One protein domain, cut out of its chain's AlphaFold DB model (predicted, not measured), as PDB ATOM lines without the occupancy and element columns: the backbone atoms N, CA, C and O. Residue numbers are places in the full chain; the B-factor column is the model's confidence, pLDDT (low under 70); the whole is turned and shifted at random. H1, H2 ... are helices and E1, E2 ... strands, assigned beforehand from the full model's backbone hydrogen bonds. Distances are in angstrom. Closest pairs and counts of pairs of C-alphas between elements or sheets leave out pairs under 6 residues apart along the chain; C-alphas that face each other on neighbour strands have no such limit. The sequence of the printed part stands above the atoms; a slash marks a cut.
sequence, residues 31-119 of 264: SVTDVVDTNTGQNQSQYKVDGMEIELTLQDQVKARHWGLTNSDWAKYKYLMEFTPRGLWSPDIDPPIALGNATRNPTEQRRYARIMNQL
ATOM      1  N   SER A  31      -4.541   4.559  22.870       94.19
ATOM      2  CA  SER A  31      -5.049   5.917  23.013       94.19
ATOM      3  C   SER A  31      -4.127   6.711  23.923       94.19
ATOM      4  O   SER A  31      -3.747   6.225  24.993       94.19
ATOM      5  N   VAL A  32      -3.800   7.932  23.508       93.75
ATOM      6  CA  VAL A  32      -3.002   8.882  24.283       93.75
ATOM      7  C   VAL A  32      -3.893  10.062  24.638       93.75
ATOM      8  O   VAL A  32      -4.584  10.589  23.769       93.75
ATOM      9  N   THR A  33      -3.915  10.443  25.911       90.38
ATOM     10  CA  THR A  33      -4.600  11.654  26.379       90.38
ATOM     11  C   THR A  33      -3.587  12.532  27.087       90.38
ATOM     12  O   THR A  33      -2.936  12.075  28.023       90.38
ATOM     13  N   ASP A  34      -3.449  13.778  26.653       86.06
ATOM     14  CA  ASP A  34      -2.605  14.743  27.347       86.06
ATOM     15  C   ASP A  34      -3.395  15.368  28.494       86.06
ATOM     16  O   ASP A  34      -4.480  15.921  28.298       86.06
ATOM     17  N   VAL A  35      -2.857  15.245  29.701       80.25
ATOM     18  CA  VAL A  35      -3.443  15.786  30.923       80.25
ATOM     19  C   VAL A  35      -2.504  16.852  31.463       80.25
ATOM     20  O   VAL A  35      -1.297  16.643  31.569       80.25
ATOM     21  N   VAL A  36      -3.060  18.012  31.796       78.12
ATOM     22  CA  VAL A  36      -2.326  19.054  32.515       78.12
ATOM     23  C   VAL A  36      -2.486  18.772  33.998       78.12
ATOM     24  O   VAL A  36      -3.605  18.806  34.515       78.12
ATOM     25  N   ASP A  37      -1.384  18.486  34.684       71.38
ATOM     26  CA  ASP A  37      -1.396  18.392  36.138       71.38
ATOM     27  C   ASP A  37      -1.704  19.781  36.713       71.38
ATOM     28  O   ASP A  37      -0.939  20.734  36.559       71.38
ATOM     29  N   THR A  38      -2.851  19.903  37.377       73.88
ATOM     30  CA  THR A  38      -3.332  21.169  37.941       73.88
ATOM     31  C   THR A  38      -2.488  21.673  39.112       73.88
ATOM     32  O   THR A  38      -2.602  22.842  39.469       73.88
ATOM     33  N   ASN A  39      -1.652  20.822  39.715       73.88
ATOM     34  CA  ASN A  39      -0.790  21.167  40.845       73.88
ATOM     35  C   ASN A  39       0.628  21.549  40.406       73.88
ATOM     36  O   ASN A  39       1.232  22.436  41.005       73.88
ATOM     37  N   THR A  40       1.169  20.887  39.379       72.88
ATOM     38  CA  THR A  40       2.545  21.128  38.901       72.88
ATOM     39  C   THR A  40       2.610  21.950  37.613       72.88
ATOM     40  O   THR A  40       3.679  22.444  37.255       72.88
ATOM     41  N   GLY A  41       1.487  22.112  36.906       71.19
ATOM     42  CA  GLY A  41       1.422  22.763  35.595       71.19
ATOM     43  C   GLY A  41       2.139  21.983  34.489       71.19
ATOM     44  O   GLY A  41       2.346  22.523  33.402       71.19
ATOM     45  N   GLN A  42       2.558  20.742  34.757       71.69
ATOM     46  CA  GLN A  42       3.252  19.905  33.789       71.69
ATOM     47  C   GLN A  42       2.255  19.130  32.928       71.69
ATOM     48  O   GLN A  42       1.240  18.625  33.409       71.69
ATOM     49  N   ASN A  43       2.572  19.016  31.641       75.25
ATOM     50  CA  ASN A  43       1.837  18.154  30.728       75.25
ATOM     51  C   ASN A  43       2.312  16.715  30.926       75.25
ATOM     52  O   ASN A  43       3.494  16.420  30.737       75.25
ATOM     53  N   GLN A  44       1.389  15.823  31.261       79.19
ATOM     54  CA  GLN A  44       1.634  14.395  31.345       79.19
ATOM     55  C   GLN A  44       0.720  13.666  30.363       79.19
ATOM     56  O   GLN A  44      -0.502  13.793  30.406       79.19
ATOM     57  N   SER A  45       1.315  12.878  29.474       88.06
ATOM     58  CA  SER A  45       0.549  12.001  28.593       88.06
ATOM     59  C   SER A  45       0.169  10.723  29.340       88.06
ATOM     60  O   SER A  45       1.034  10.027  29.874       88.06
ATOM     61  N   GLN A  46      -1.119  10.398  29.347       91.75
ATOM     62  CA  GLN A  46      -1.647   9.115  29.797       91.75
ATOM     63  C   GLN A  46      -1.793   8.172  28.605       91.75
ATOM     64  O   GLN A  46      -2.391   8.530  27.587       91.75
ATOM     65  N   TYR A  47      -1.268   6.955  28.743       95.00
ATOM     66  CA  TYR A  47      -1.309   5.929  27.704       95.00
ATOM     67  C   TYR A  47      -2.264   4.820  28.129       95.00
ATOM     68  O   TYR A  47      -2.161   4.300  29.238       95.00
ATOM     69  N   LYS A  48      -3.170   4.420  27.232       96.44
ATOM     70  CA  LYS A  48      -3.971   3.204  27.403       96.44
ATOM     71  C   LYS A  48      -3.760   2.261  26.234       96.44
ATOM     72  O   LYS A  48      -3.843   2.700  25.087       96.44
ATOM     73  N   VAL A  49      -3.510   0.991  26.531       95.88
ATOM     74  CA  VAL A  49      -3.347  -0.091  25.554       95.88
ATOM     75  C   VAL A  49      -4.462  -1.103  25.780       95.88
ATOM     76  O   VAL A  49      -4.569  -1.665  26.866       95.88
ATOM     77  N   ASP A  50      -5.343  -1.265  24.793       93.44
ATOM     78  CA  ASP A  50      -6.564  -2.083  24.894       93.44
ATOM     79  C   ASP A  50      -7.376  -1.804  26.175       93.44
ATOM     80  O   ASP A  50      -7.884  -2.699  26.847       93.44
ATOM     81  N   GLY A  51      -7.481  -0.519  26.528       92.50
ATOM     82  CA  GLY A  51      -8.216  -0.035  27.700       92.50
ATOM     83  C   GLY A  51      -7.446  -0.090  29.022       92.50
ATOM     84  O   GLY A  51      -7.874   0.554  29.978       92.50
ATOM     85  N   MET A  52      -6.300  -0.775  29.073       94.00
ATOM     86  CA  MET A  52      -5.436  -0.835  30.254       94.00
ATOM     87  C   MET A  52      -4.519   0.380  30.310       94.00
ATOM     88  O   MET A  52      -3.851   0.696  29.328       94.00
ATOM     89  N   GLU A  53      -4.469   1.055  31.454       95.50
ATOM     90  CA  GLU A  53      -3.550   2.169  31.671       95.50
ATOM     91  C   GLU A  53      -2.110   1.665  31.795       95.50
ATOM     92  O   GLU A  53      -1.824   0.742  32.555       95.50
ATOM     93  N   ILE A  54      -1.211   2.265  31.015       96.69
ATOM     94  CA  ILE A  54       0.214   1.948  31.010       96.69
ATOM     95  C   ILE A  54       0.981   3.200  31.408       96.69
ATOM     96  O   ILE A  54       1.115   4.149  30.636       96.69
ATOM     97  N   GLU A  55       1.518   3.184  32.622       93.94
ATOM     98  CA  GLU A  55       2.367   4.261  33.109       93.94
ATOM     99  C   GLU A  55       3.740   4.212  32.428       93.94
ATOM    100  O   GLU A  55       4.384   3.157  32.362       93.94
ATOM    101  N   LEU A  56       4.207   5.363  31.937       95.12
ATOM    102  CA  LEU A  56       5.558   5.533  31.407       95.12
ATOM    103  C   LEU A  56       6.374   6.440  32.320       95.12
ATOM    104  O   LEU A  56       6.111   7.637  32.426       95.12
ATOM    105  N   THR A  57       7.417   5.871  32.914       95.19
ATOM    106  CA  THR A  57       8.408   6.626  33.686       95.19
ATOM    107  C   THR A  57       9.328   7.440  32.766       95.19
ATOM    108  O   THR A  57       9.409   7.203  31.560       95.19
ATOM    109  N   LEU A  58      10.116   8.366  33.326       93.62
ATOM    110  CA  LEU A  58      11.174   9.040  32.559       93.62
ATOM    111  C   LEU A  58      12.179   8.034  31.970       93.62
ATOM    112  O   LEU A  58      12.636   8.192  30.838       93.62
ATOM    113  N   GLN A  59      12.498   6.974  32.718       97.38
ATOM    114  CA  GLN A  59      13.382   5.913  32.243       97.38
ATOM    115  C   GLN A  59      12.777   5.175  31.042       97.38
ATOM    116  O   GLN A  59      13.495   4.880  30.090       97.38
ATOM    117  N   ASP A  60      11.468   4.922  31.056       97.31
ATOM    118  CA  ASP A  60      10.753   4.324  29.926       97.31
ATOM    119  C   ASP A  60      10.857   5.195  28.668       97.31
ATOM    120  O   ASP A  60      11.198   4.696  27.598       97.31
ATOM    121  N   GLN A  61      10.660   6.508  28.799       95.69
ATOM    122  CA  GLN A  61      10.780   7.450  27.677       95.69
ATOM    123  C   GLN A  61      12.213   7.520  27.125       95.69
ATOM    124  O   GLN A  61      12.432   7.651  25.919       95.69
ATOM    125  N   VAL A  62      13.222   7.427  27.996       97.88
ATOM    126  CA  VAL A  62      14.631   7.340  27.582       97.88
ATOM    127  C   VAL A  62      14.884   6.042  26.816       97.88
ATOM    128  O   VAL A  62      15.442   6.091  25.721       97.88
ATOM    129  N   LYS A  63      14.430   4.897  27.339       98.12
ATOM    130  CA  LYS A  63      14.570   3.603  26.656       98.12
ATOM    131  C   LYS A  63      13.880   3.617  25.293       98.12
ATOM    132  O   LYS A  63      14.510   3.234  24.313       98.12
ATOM    133  N   ALA A  64      12.651   4.128  25.208       98.06
ATOM    134  CA  ALA A  64      11.921   4.266  23.949       98.06
ATOM    135  C   ALA A  64      12.764   4.986  22.887       98.06
ATOM    136  O   ALA A  64      12.970   4.455  21.798       98.06
ATOM    137  N   ARG A  65      13.353   6.137  23.242       97.94
ATOM    138  CA  ARG A  65      14.226   6.901  22.339       97.94
ATOM    139  C   ARG A  65      15.462   6.121  21.895       97.94
ATOM    140  O   ARG A  65      15.777   6.149  20.710       97.94
ATOM    141  N   HIS A  66      16.141   5.415  22.802       97.62
ATOM    142  CA  HIS A  66      17.324   4.615  22.449       97.62
ATOM    143  C   HIS A  66      17.003   3.427  21.538       97.62
ATOM    144  O   HIS A  66      17.843   3.032  20.738       97.62
ATOM    145  N   TRP A  67      15.778   2.909  21.606       98.12
ATOM    146  CA  TRP A  67      15.276   1.889  20.687       98.12
ATOM    147  C   TRP A  67      14.684   2.464  19.392       98.12
ATOM    148  O   TRP A  67      14.159   1.708  18.579       98.12
ATOM    149  N   GLY A  68      14.715   3.787  19.185       97.69
ATOM    150  CA  GLY A  68      14.082   4.433  18.029       97.69
ATOM    151  C   GLY A  68      12.550   4.323  18.023       97.69
ATOM    152  O   GLY A  68      11.916   4.434  16.972       97.69
ATOM    153  N   LEU A  69      11.951   4.078  19.188       98.44
ATOM    154  CA  LEU A  69      10.520   3.889  19.398       98.44
ATOM    155  C   LEU A  69       9.861   5.166  19.932       98.44
ATOM    156  O   LEU A  69      10.474   5.974  20.632       98.44
ATOM    157  N   THR A  70       8.573   5.337  19.629       97.81
ATOM    158  CA  THR A  70       7.756   6.381  20.265       97.81
ATOM    159  C   THR A  70       7.354   5.968  21.683       97.81
ATOM    160  O   THR A  70       7.379   4.787  22.030       97.81
ATOM    161  N   ASN A  71       6.901   6.915  22.506       97.25
ATOM    162  CA  ASN A  71       6.342   6.579  23.820       97.25
ATOM    163  C   ASN A  71       5.128   5.639  23.700       97.25
ATOM    164  O   ASN A  71       5.010   4.683  24.461       97.25
ATOM    165  N   SER A  72       4.274   5.835  22.690       97.00
ATOM    166  CA  SER A  72       3.149   4.933  22.408       97.00
ATOM    167  C   SER A  72       3.608   3.516  22.055       97.00
ATOM    168  O   SER A  72       2.992   2.547  22.490       97.00
ATOM    169  N   ASP A  73       4.704   3.379  21.305       97.94
ATOM    170  CA  ASP A  73       5.313   2.074  21.019       97.94
ATOM    171  C   ASP A  73       5.836   1.408  22.290       97.94
ATOM    172  O   ASP A  73       5.644   0.211  22.492       97.94
ATOM    173  N   TRP A  74       6.455   2.189  23.175       98.25
ATOM    174  CA  TRP A  74       6.942   1.682  24.451       98.25
ATOM    175  C   TRP A  74       5.805   1.248  25.380       98.25
ATOM    176  O   TRP A  74       5.915   0.221  26.046       98.25
ATOM    177  N   ALA A  75       4.678   1.966  25.376       97.88
ATOM    178  CA  ALA A  75       3.475   1.549  26.091       97.88
ATOM    179  C   ALA A  75       2.938   0.206  25.560       97.88
ATOM    180  O   ALA A  75       2.652  -0.689  26.358       97.88
ATOM    181  N   LYS A  76       2.878   0.017  24.228       97.19
ATOM    182  CA  LYS A  76       2.539  -1.289  23.620       97.19
ATOM    183  C   LYS A  76       3.513  -2.380  24.056       97.19
ATOM    184  O   LYS A  76       3.083  -3.486  24.363       97.19
ATOM    185  N   TYR A  77       4.809  -2.074  24.083       97.81
ATOM    186  CA  TYR A  77       5.844  -3.023  24.480       97.81
ATOM    187  C   TYR A  77       5.669  -3.460  25.940       97.81
ATOM    188  O   TYR A  77       5.596  -4.657  26.199       97.81
ATOM    189  N   LYS A  78       5.499  -2.519  26.880       97.62
ATOM    190  CA  LYS A  78       5.224  -2.845  28.290       97.62
ATOM    191  C   LYS A  78       3.958  -3.682  28.441       97.62
ATOM    192  O   LYS A  78       3.998  -4.693  29.129       97.62
ATOM    193  N   TYR A  79       2.870  -3.315  27.757       96.94
ATOM    194  CA  TYR A  79       1.643  -4.116  27.765       96.94
ATOM    195  C   TYR A  79       1.900  -5.551  27.283       96.94
ATOM    196  O   TYR A  79       1.474  -6.511  27.920       96.94
ATOM    197  N   LEU A  80       2.619  -5.703  26.167       95.56
ATOM    198  CA  LEU A  80       2.920  -7.002  25.570       95.56
ATOM    199  C   LEU A  80       3.756  -7.879  26.512       95.56
ATOM    200  O   LEU A  80       3.483  -9.074  26.631       95.56
ATOM    201  N   MET A  81       4.756  -7.297  27.171       96.25
ATOM    202  CA  MET A  81       5.625  -8.020  28.098       96.25
ATOM    203  C   MET A  81       4.922  -8.351  29.420       96.25
ATOM    204  O   MET A  81       5.147  -9.424  29.963       96.25
ATOM    205  N   GLU A  82       4.043  -7.481  29.915       96.00
ATOM    206  CA  GLU A  82       3.374  -7.676  31.207       96.00
ATOM    207  C   GLU A  82       2.158  -8.609  31.109       96.00
ATOM    208  O   GLU A  82       1.986  -9.522  31.915       96.00
ATOM    209  N   PHE A  83       1.294  -8.397  30.112       93.50
ATOM    210  CA  PHE A  83      -0.046  -8.994  30.085       93.50
ATOM    211  C   PHE A  83      -0.200 -10.147  29.101       93.50
ATOM    212  O   PHE A  83      -1.287 -10.717  28.982       93.50
ATOM    213  N   THR A  84       0.853 -10.501  28.366       91.38
ATOM    214  CA  THR A  84       0.761 -11.539  27.342       91.38
ATOM    215  C   THR A  84       1.844 -12.605  27.497       91.38
ATOM    216  O   THR A  84       2.893 -12.333  28.083       91.38
ATOM    217  N   PRO A  85       1.661 -13.815  26.927       93.00
ATOM    218  CA  PRO A  85       2.672 -14.869  27.002       93.00
ATOM    219  C   PRO A  85       4.049 -14.464  26.460       93.00
ATOM    220  O   PRO A  85       5.039 -15.108  26.799       93.00
ATOM    221  N   ARG A  86       4.141 -13.398  25.648       92.81
ATOM    222  CA  ARG A  86       5.407 -12.882  25.113       92.81
ATOM    223  C   ARG A  86       6.442 -12.599  26.203       92.81
ATOM    224  O   ARG A  86       7.585 -13.010  26.022       92.81
ATOM    225  N   GLY A  87       6.059 -11.952  27.304       94.31
ATOM    226  CA  GLY A  87       7.005 -11.636  28.379       94.31
ATOM    227  C   GLY A  87       7.556 -12.868  29.085       94.31
ATOM    228  O   GLY A  87       8.713 -12.880  29.488       94.31
ATOM    229  N   LEU A  88       6.763 -13.941  29.153       95.88
ATOM    230  CA  LEU A  88       7.209 -15.220  29.700       95.88
ATOM    231  C   LEU A  88       8.071 -16.006  28.704       95.88
ATOM    232  O   LEU A  88       9.054 -16.630  29.091       95.88
ATOM    233  N   TRP A  89       7.702 -16.008  27.422       94.69
ATOM    234  CA  TRP A  89       8.405 -16.781  26.392       94.69
ATOM    235  C   TRP A  89       9.769 -16.204  26.034       94.69
ATOM    236  O   TRP A  89      10.654 -16.940  25.598       94.69
ATOM    237  N   SER A  90       9.921 -14.883  26.098       95.38
ATOM    238  CA  SER A  90      11.128 -14.194  25.641       95.38
ATOM    239  C   SER A  90      11.328 -12.897  26.435       95.38
ATOM    240  O   SER A  90      11.141 -11.827  25.865       95.38
ATOM    241  N   PRO A  91      11.665 -12.964  27.736       95.50
ATOM    242  CA  PRO A  91      11.733 -11.789  28.615       95.50
ATOM    243  C   PRO A  91      12.733 -10.715  28.155       95.50
ATOM    244  O   PRO A  91      12.478  -9.532  28.361       95.50
ATOM    245  N   ASP A  92      13.814 -11.112  27.476       95.75
ATOM    246  CA  ASP A  92      14.887 -10.218  27.008       95.75
ATOM    247  C   ASP A  92      14.831  -9.938  25.496       95.75
ATOM    248  O   ASP A  92      15.836  -9.606  24.873       95.75
ATOM    249  N   ILE A  93      13.667 -10.127  24.868       97.50
ATOM    250  CA  ILE A  93      13.509  -9.861  23.437       97.50
ATOM    251  C   ILE A  93      13.646  -8.365  23.131       97.50
ATOM    252  O   ILE A  93      13.090  -7.517  23.832       97.50
ATOM    253  N   ASP A  94      14.309  -8.042  22.021       98.25
ATOM    254  CA  ASP A  94      14.429  -6.657  21.573       98.25
ATOM    255  C   ASP A  94      13.038  -6.032  21.335       98.25
ATOM    256  O   ASP A  94      12.211  -6.611  20.612       98.25
ATOM    257  N   PRO A  95      12.751  -4.835  21.882       98.38
ATOM    258  CA  PRO A  95      11.428  -4.220  21.801       98.38
ATOM    259  C   PRO A  95      10.863  -4.066  20.376       98.38
ATOM    260  O   PRO A  95       9.692  -4.407  20.175       98.38
ATOM    261  N   PRO A  96      11.633  -3.632  19.350       98.38
ATOM    262  CA  PRO A  96      11.127  -3.584  17.978       98.38
ATOM    263  C   PRO A  96      10.743  -4.969  17.433       98.38
ATOM    264  O   PRO A  96       9.737  -5.092  16.734       98.38
ATOM    265  N   ILE A  97      11.487  -6.025  17.782       97.81
ATOM    266  CA  ILE A  97      11.173  -7.402  17.371       97.81
ATOM    267  C   ILE A  97       9.889  -7.878  18.060       97.81
ATOM    268  O   ILE A  97       9.008  -8.438  17.405       97.81
ATOM    269  N   ALA A  98       9.739  -7.615  19.361       97.38
ATOM    270  CA  ALA A  98       8.534  -7.961  20.114       97.38
ATOM    271  C   ALA A  98       7.276  -7.332  19.491       97.38
ATOM    272  O   ALA A  98       6.295  -8.028  19.221       97.38
ATOM    273  N   LEU A  99       7.338  -6.028  19.203       97.38
ATOM    274  CA  LEU A  99       6.255  -5.265  18.584       97.38
ATOM    275  C   LEU A  99       5.965  -5.731  17.150       97.38
ATOM    276  O   LEU A  99       4.802  -5.919  16.788       97.38
ATOM    277  N   GLY A 100       7.006  -5.968  16.346       96.19
ATOM    278  CA  GLY A 100       6.890  -6.460  14.969       96.19
ATOM    279  C   GLY A 100       6.254  -7.850  14.862       96.19
ATOM    280  O   GLY A 100       5.487  -8.101  13.931       96.19
ATOM    281  N   ASN A 101       6.519  -8.727  15.835       93.94
ATOM    282  CA  ASN A 101       5.922 -10.062  15.919       93.94
ATOM    283  C   ASN A 101       4.466 -10.042  16.405       93.94
ATOM    284  O   ASN A 101       3.712 -10.971  16.113       93.94
ATOM    285  N   ALA A 102       4.077  -9.024  17.175       91.69
ATOM    286  CA  ALA A 102       2.738  -8.914  17.752       91.69
ATOM    287  C   ALA A 102       1.744  -8.145  16.861       91.69
ATOM    288  O   ALA A 102       0.544  -8.409  16.925       91.69
ATOM    289  N   THR A 103       2.208  -7.207  16.029       91.38
ATOM    290  CA  THR A 103       1.328  -6.439  15.131       91.38
ATOM    291  C   THR A 103       0.886  -7.258  13.915       91.38
ATOM    292  O   THR A 103       1.661  -8.014  13.332       91.38
ATOM    293  N   ARG A 104      -0.362  -7.060  13.472       88.56
ATOM    294  CA  ARG A 104      -0.865  -7.575  12.179       88.56
ATOM    295  C   ARG A 104      -0.927  -6.501  11.097       88.56
ATOM    296  O   ARG A 104      -1.479  -6.743  10.030       88.56
ATOM    297  N   ASN A 105      -0.461  -5.284  11.390       91.06
ATOM    298  CA  ASN A 105      -0.529  -4.170  10.458       91.06
ATOM    299  C   ASN A 105       0.764  -4.212   9.642       91.06
ATOM    300  O   ASN A 105       1.823  -3.939  10.209       91.06
ATOM    301  N   PRO A 106       0.715  -4.515   8.332       93.75
ATOM    302  CA  PRO A 106       1.929  -4.655   7.531       93.75
ATOM    303  C   PRO A 106       2.798  -3.391   7.536       93.75
ATOM    304  O   PRO A 106       4.021  -3.470   7.432       93.75
ATOM    305  N   THR A 107       2.179  -2.218   7.686       95.56
ATOM    306  CA  THR A 107       2.883  -0.935   7.780       95.56
ATOM    307  C   THR A 107       3.631  -0.806   9.105       95.56
ATOM    308  O   THR A 107       4.804  -0.433   9.099       95.56
ATOM    309  N   GLU A 108       3.000  -1.149  10.233       95.44
ATOM    310  CA  GLU A 108       3.681  -1.149  11.536       95.44
ATOM    311  C   GLU A 108       4.768  -2.220  11.591       95.44
ATOM    312  O   GLU A 108       5.886  -1.924  12.006       95.44
ATOM    313  N   GLN A 109       4.483  -3.425  11.094       96.25
ATOM    314  CA  GLN A 109       5.449  -4.519  11.041       96.25
ATOM    315  C   GLN A 109       6.703  -4.112  10.261       96.25
ATOM    316  O   GLN A 109       7.821  -4.260  10.752       96.25
ATOM    317  N   ARG A 110       6.524  -3.516   9.074       98.38
ATOM    318  CA  ARG A 110       7.639  -3.006   8.269       98.38
ATOM    319  C   ARG A 110       8.389  -1.875   8.973       98.38
ATOM    320  O   ARG A 110       9.611  -1.808   8.858       98.38
ATOM    321  N   ARG A 111       7.688  -0.989   9.693       98.38
ATOM    322  CA  ARG A 111       8.325   0.086  10.469       98.38
ATOM    323  C   ARG A 111       9.227  -0.490  11.558       98.38
ATOM    324  O   ARG A 111      10.387  -0.098  11.622       98.38
ATOM    325  N   TYR A 112       8.737  -1.433  12.362       98.56
ATOM    326  CA  TYR A 112       9.536  -2.046  13.426       98.56
ATOM    327  C   TYR A 112      10.719  -2.854  12.882       98.56
ATOM    328  O   TYR A 112      11.826  -2.731  13.402       98.56
ATOM    329  N   ALA A 113      10.530  -3.593  11.783       98.56
ATOM    330  CA  ALA A 113      11.627  -4.286  11.106       98.56
ATOM    331  C   ALA A 113      12.717  -3.310  10.629       98.56
ATOM    332  O   ALA A 113      13.904  -3.570  10.798       98.56
ATOM    333  N   ARG A 114      12.326  -2.154  10.074       98.62
ATOM    334  CA  ARG A 114      13.279  -1.113   9.667       98.62
ATOM    335  C   ARG A 114      14.041  -0.537  10.861       98.62
ATOM    336  O   ARG A 114      15.246  -0.351  10.743       98.62
ATOM    337  N   ILE A 115      13.360  -0.279  11.980       98.62
ATOM    338  CA  ILE A 115      14.000   0.206  13.212       98.62
ATOM    339  C   ILE A 115      15.067  -0.792  13.678       98.62
ATOM    340  O   ILE A 115      16.211  -0.396  13.880       98.62
ATOM    341  N   MET A 116      14.728  -2.084  13.769       98.50
ATOM    342  CA  MET A 116      15.687  -3.110  14.194       98.50
ATOM    343  C   MET A 116      16.877  -3.227  13.238       98.50
ATOM    344  O   MET A 116      18.023  -3.274  13.672       98.50
ATOM    345  N   ASN A 117      16.617  -3.235  11.929       98.62
ATOM    346  CA  ASN A 117      17.679  -3.347  10.933       98.62
ATOM    347  C   ASN A 117      18.637  -2.152  10.971       98.62
ATOM    348  O   ASN A 117      19.834  -2.350  10.789       98.62
ATOM    349  N   GLN A 118      18.132  -0.939  11.219       98.38
ATOM    350  CA  GLN A 118      18.981   0.243  11.363       98.38
ATOM    351  C   GLN A 118      19.853   0.150  12.619       98.38
ATOM    352  O   GLN A 118      21.058   0.348  12.525       98.38
ATOM    353  N   LEU A 119      19.270  -0.222  13.764       98.06
ATOM    354  CA  LEU A 119      20.023  -0.407  15.010       98.06
ATOM    355  C   LEU A 119      21.129  -1.459  14.853       98.06
ATOM    356  O   LEU A 119      22.262  -1.234  15.265       98.06
TER     357      LEU A 119
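This is residues 31 to 119 of the 264 residues of an uncharacterized protein of Photobacterium lutimaris (UniProt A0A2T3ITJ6). A small three-stranded sheet, drawn out into a long hairpin of E1 and E2, has helix H2 packed over one face, and the helical hairpin of H4 and H5 follows beyond H2, with H4 packing on it. H1 packs on the first residues of H2, short H3 makes a corner near its last ones, and the loop of residues 37 to 42 sticks out at the tip of the strand hairpin. The printed part has 89 residues, with three named strands followed by five named helices, in the order E1 E2 E3 H1 H2 H3 H4 H5; the class is mixed, and the sheet E1 - E2 - E3 is antiparallel. The whole is compact, with a radius of gyration of the C-alphas of 13.8 A, yet elongated in outline, with spans of 41 by 27 by 23 A.

Find C-alpha 31 at (-5.049, 5.917, 23.013); from there E1 runs 16.4 A through residues 31 to 36. E2, residues 43 to 49, comes back over 19.7 A, and E3 is residues 52 to 54. Next come H1, residues 58 to 66, 12.6 A long, and H2, residues 71 to 83, which starts at C-alpha 71 (6.342, 6.579, 23.820) and runs 18.0 A. H3 is residues 85 to 89, and H4 is residues 95 to 102, 10.7 A long. H5, residues 106 to 119, runs 20.0 A to C-alpha 119 at (20.023, -0.407, 15.010).

Look first at the meander E1 E2 E3, each strand the antiparallel neighbour of the one before. Between E1 and E2, N 33 and O 46 are 3.0 A apart, within hydrogen-bond range; between E2 and E3, N 52 and O 49 are 2.9 A apart, also within range. H2 is on the sheet at a height of 8.7 A, making two layers, a helix on one face of a sheet; its closest C-alphas to E3 are those of Ala 75 and Ile 54, 5.9 A. H2 is also the hub, touching three helices. With residues 71 to 74 alone it touches H1, about perpendicular at 73 degrees but only just, closest at C-alphas Trp 74 and Ala 64, 5.6 A. H2 and H3 touch only at the corner, closest at C-alphas Met 81 and Gly 87, 3.9 A. H4 touches H2 at a steep tilt of 66 degrees, closest at C-alphas Pro 95 and Tyr 77, 6.3 A. H4 and H5 form a helical hairpin and touch at a shallow tilt of 25 degrees, opposite ways, closest at C-alphas Gly 100 and Gln 109, 4.6 A. H2 and H5 are apart. In H1, H2, H3, H4 and H5 every O i to N i+4 pair is within hydrogen-bond range.

The two C-alphas farthest apart are those of Asn 39 and Asn 117, 42.9 A. The printed part has no cut and no long link. Its mean pLDDT is 93.4, and no printed residue is under 70.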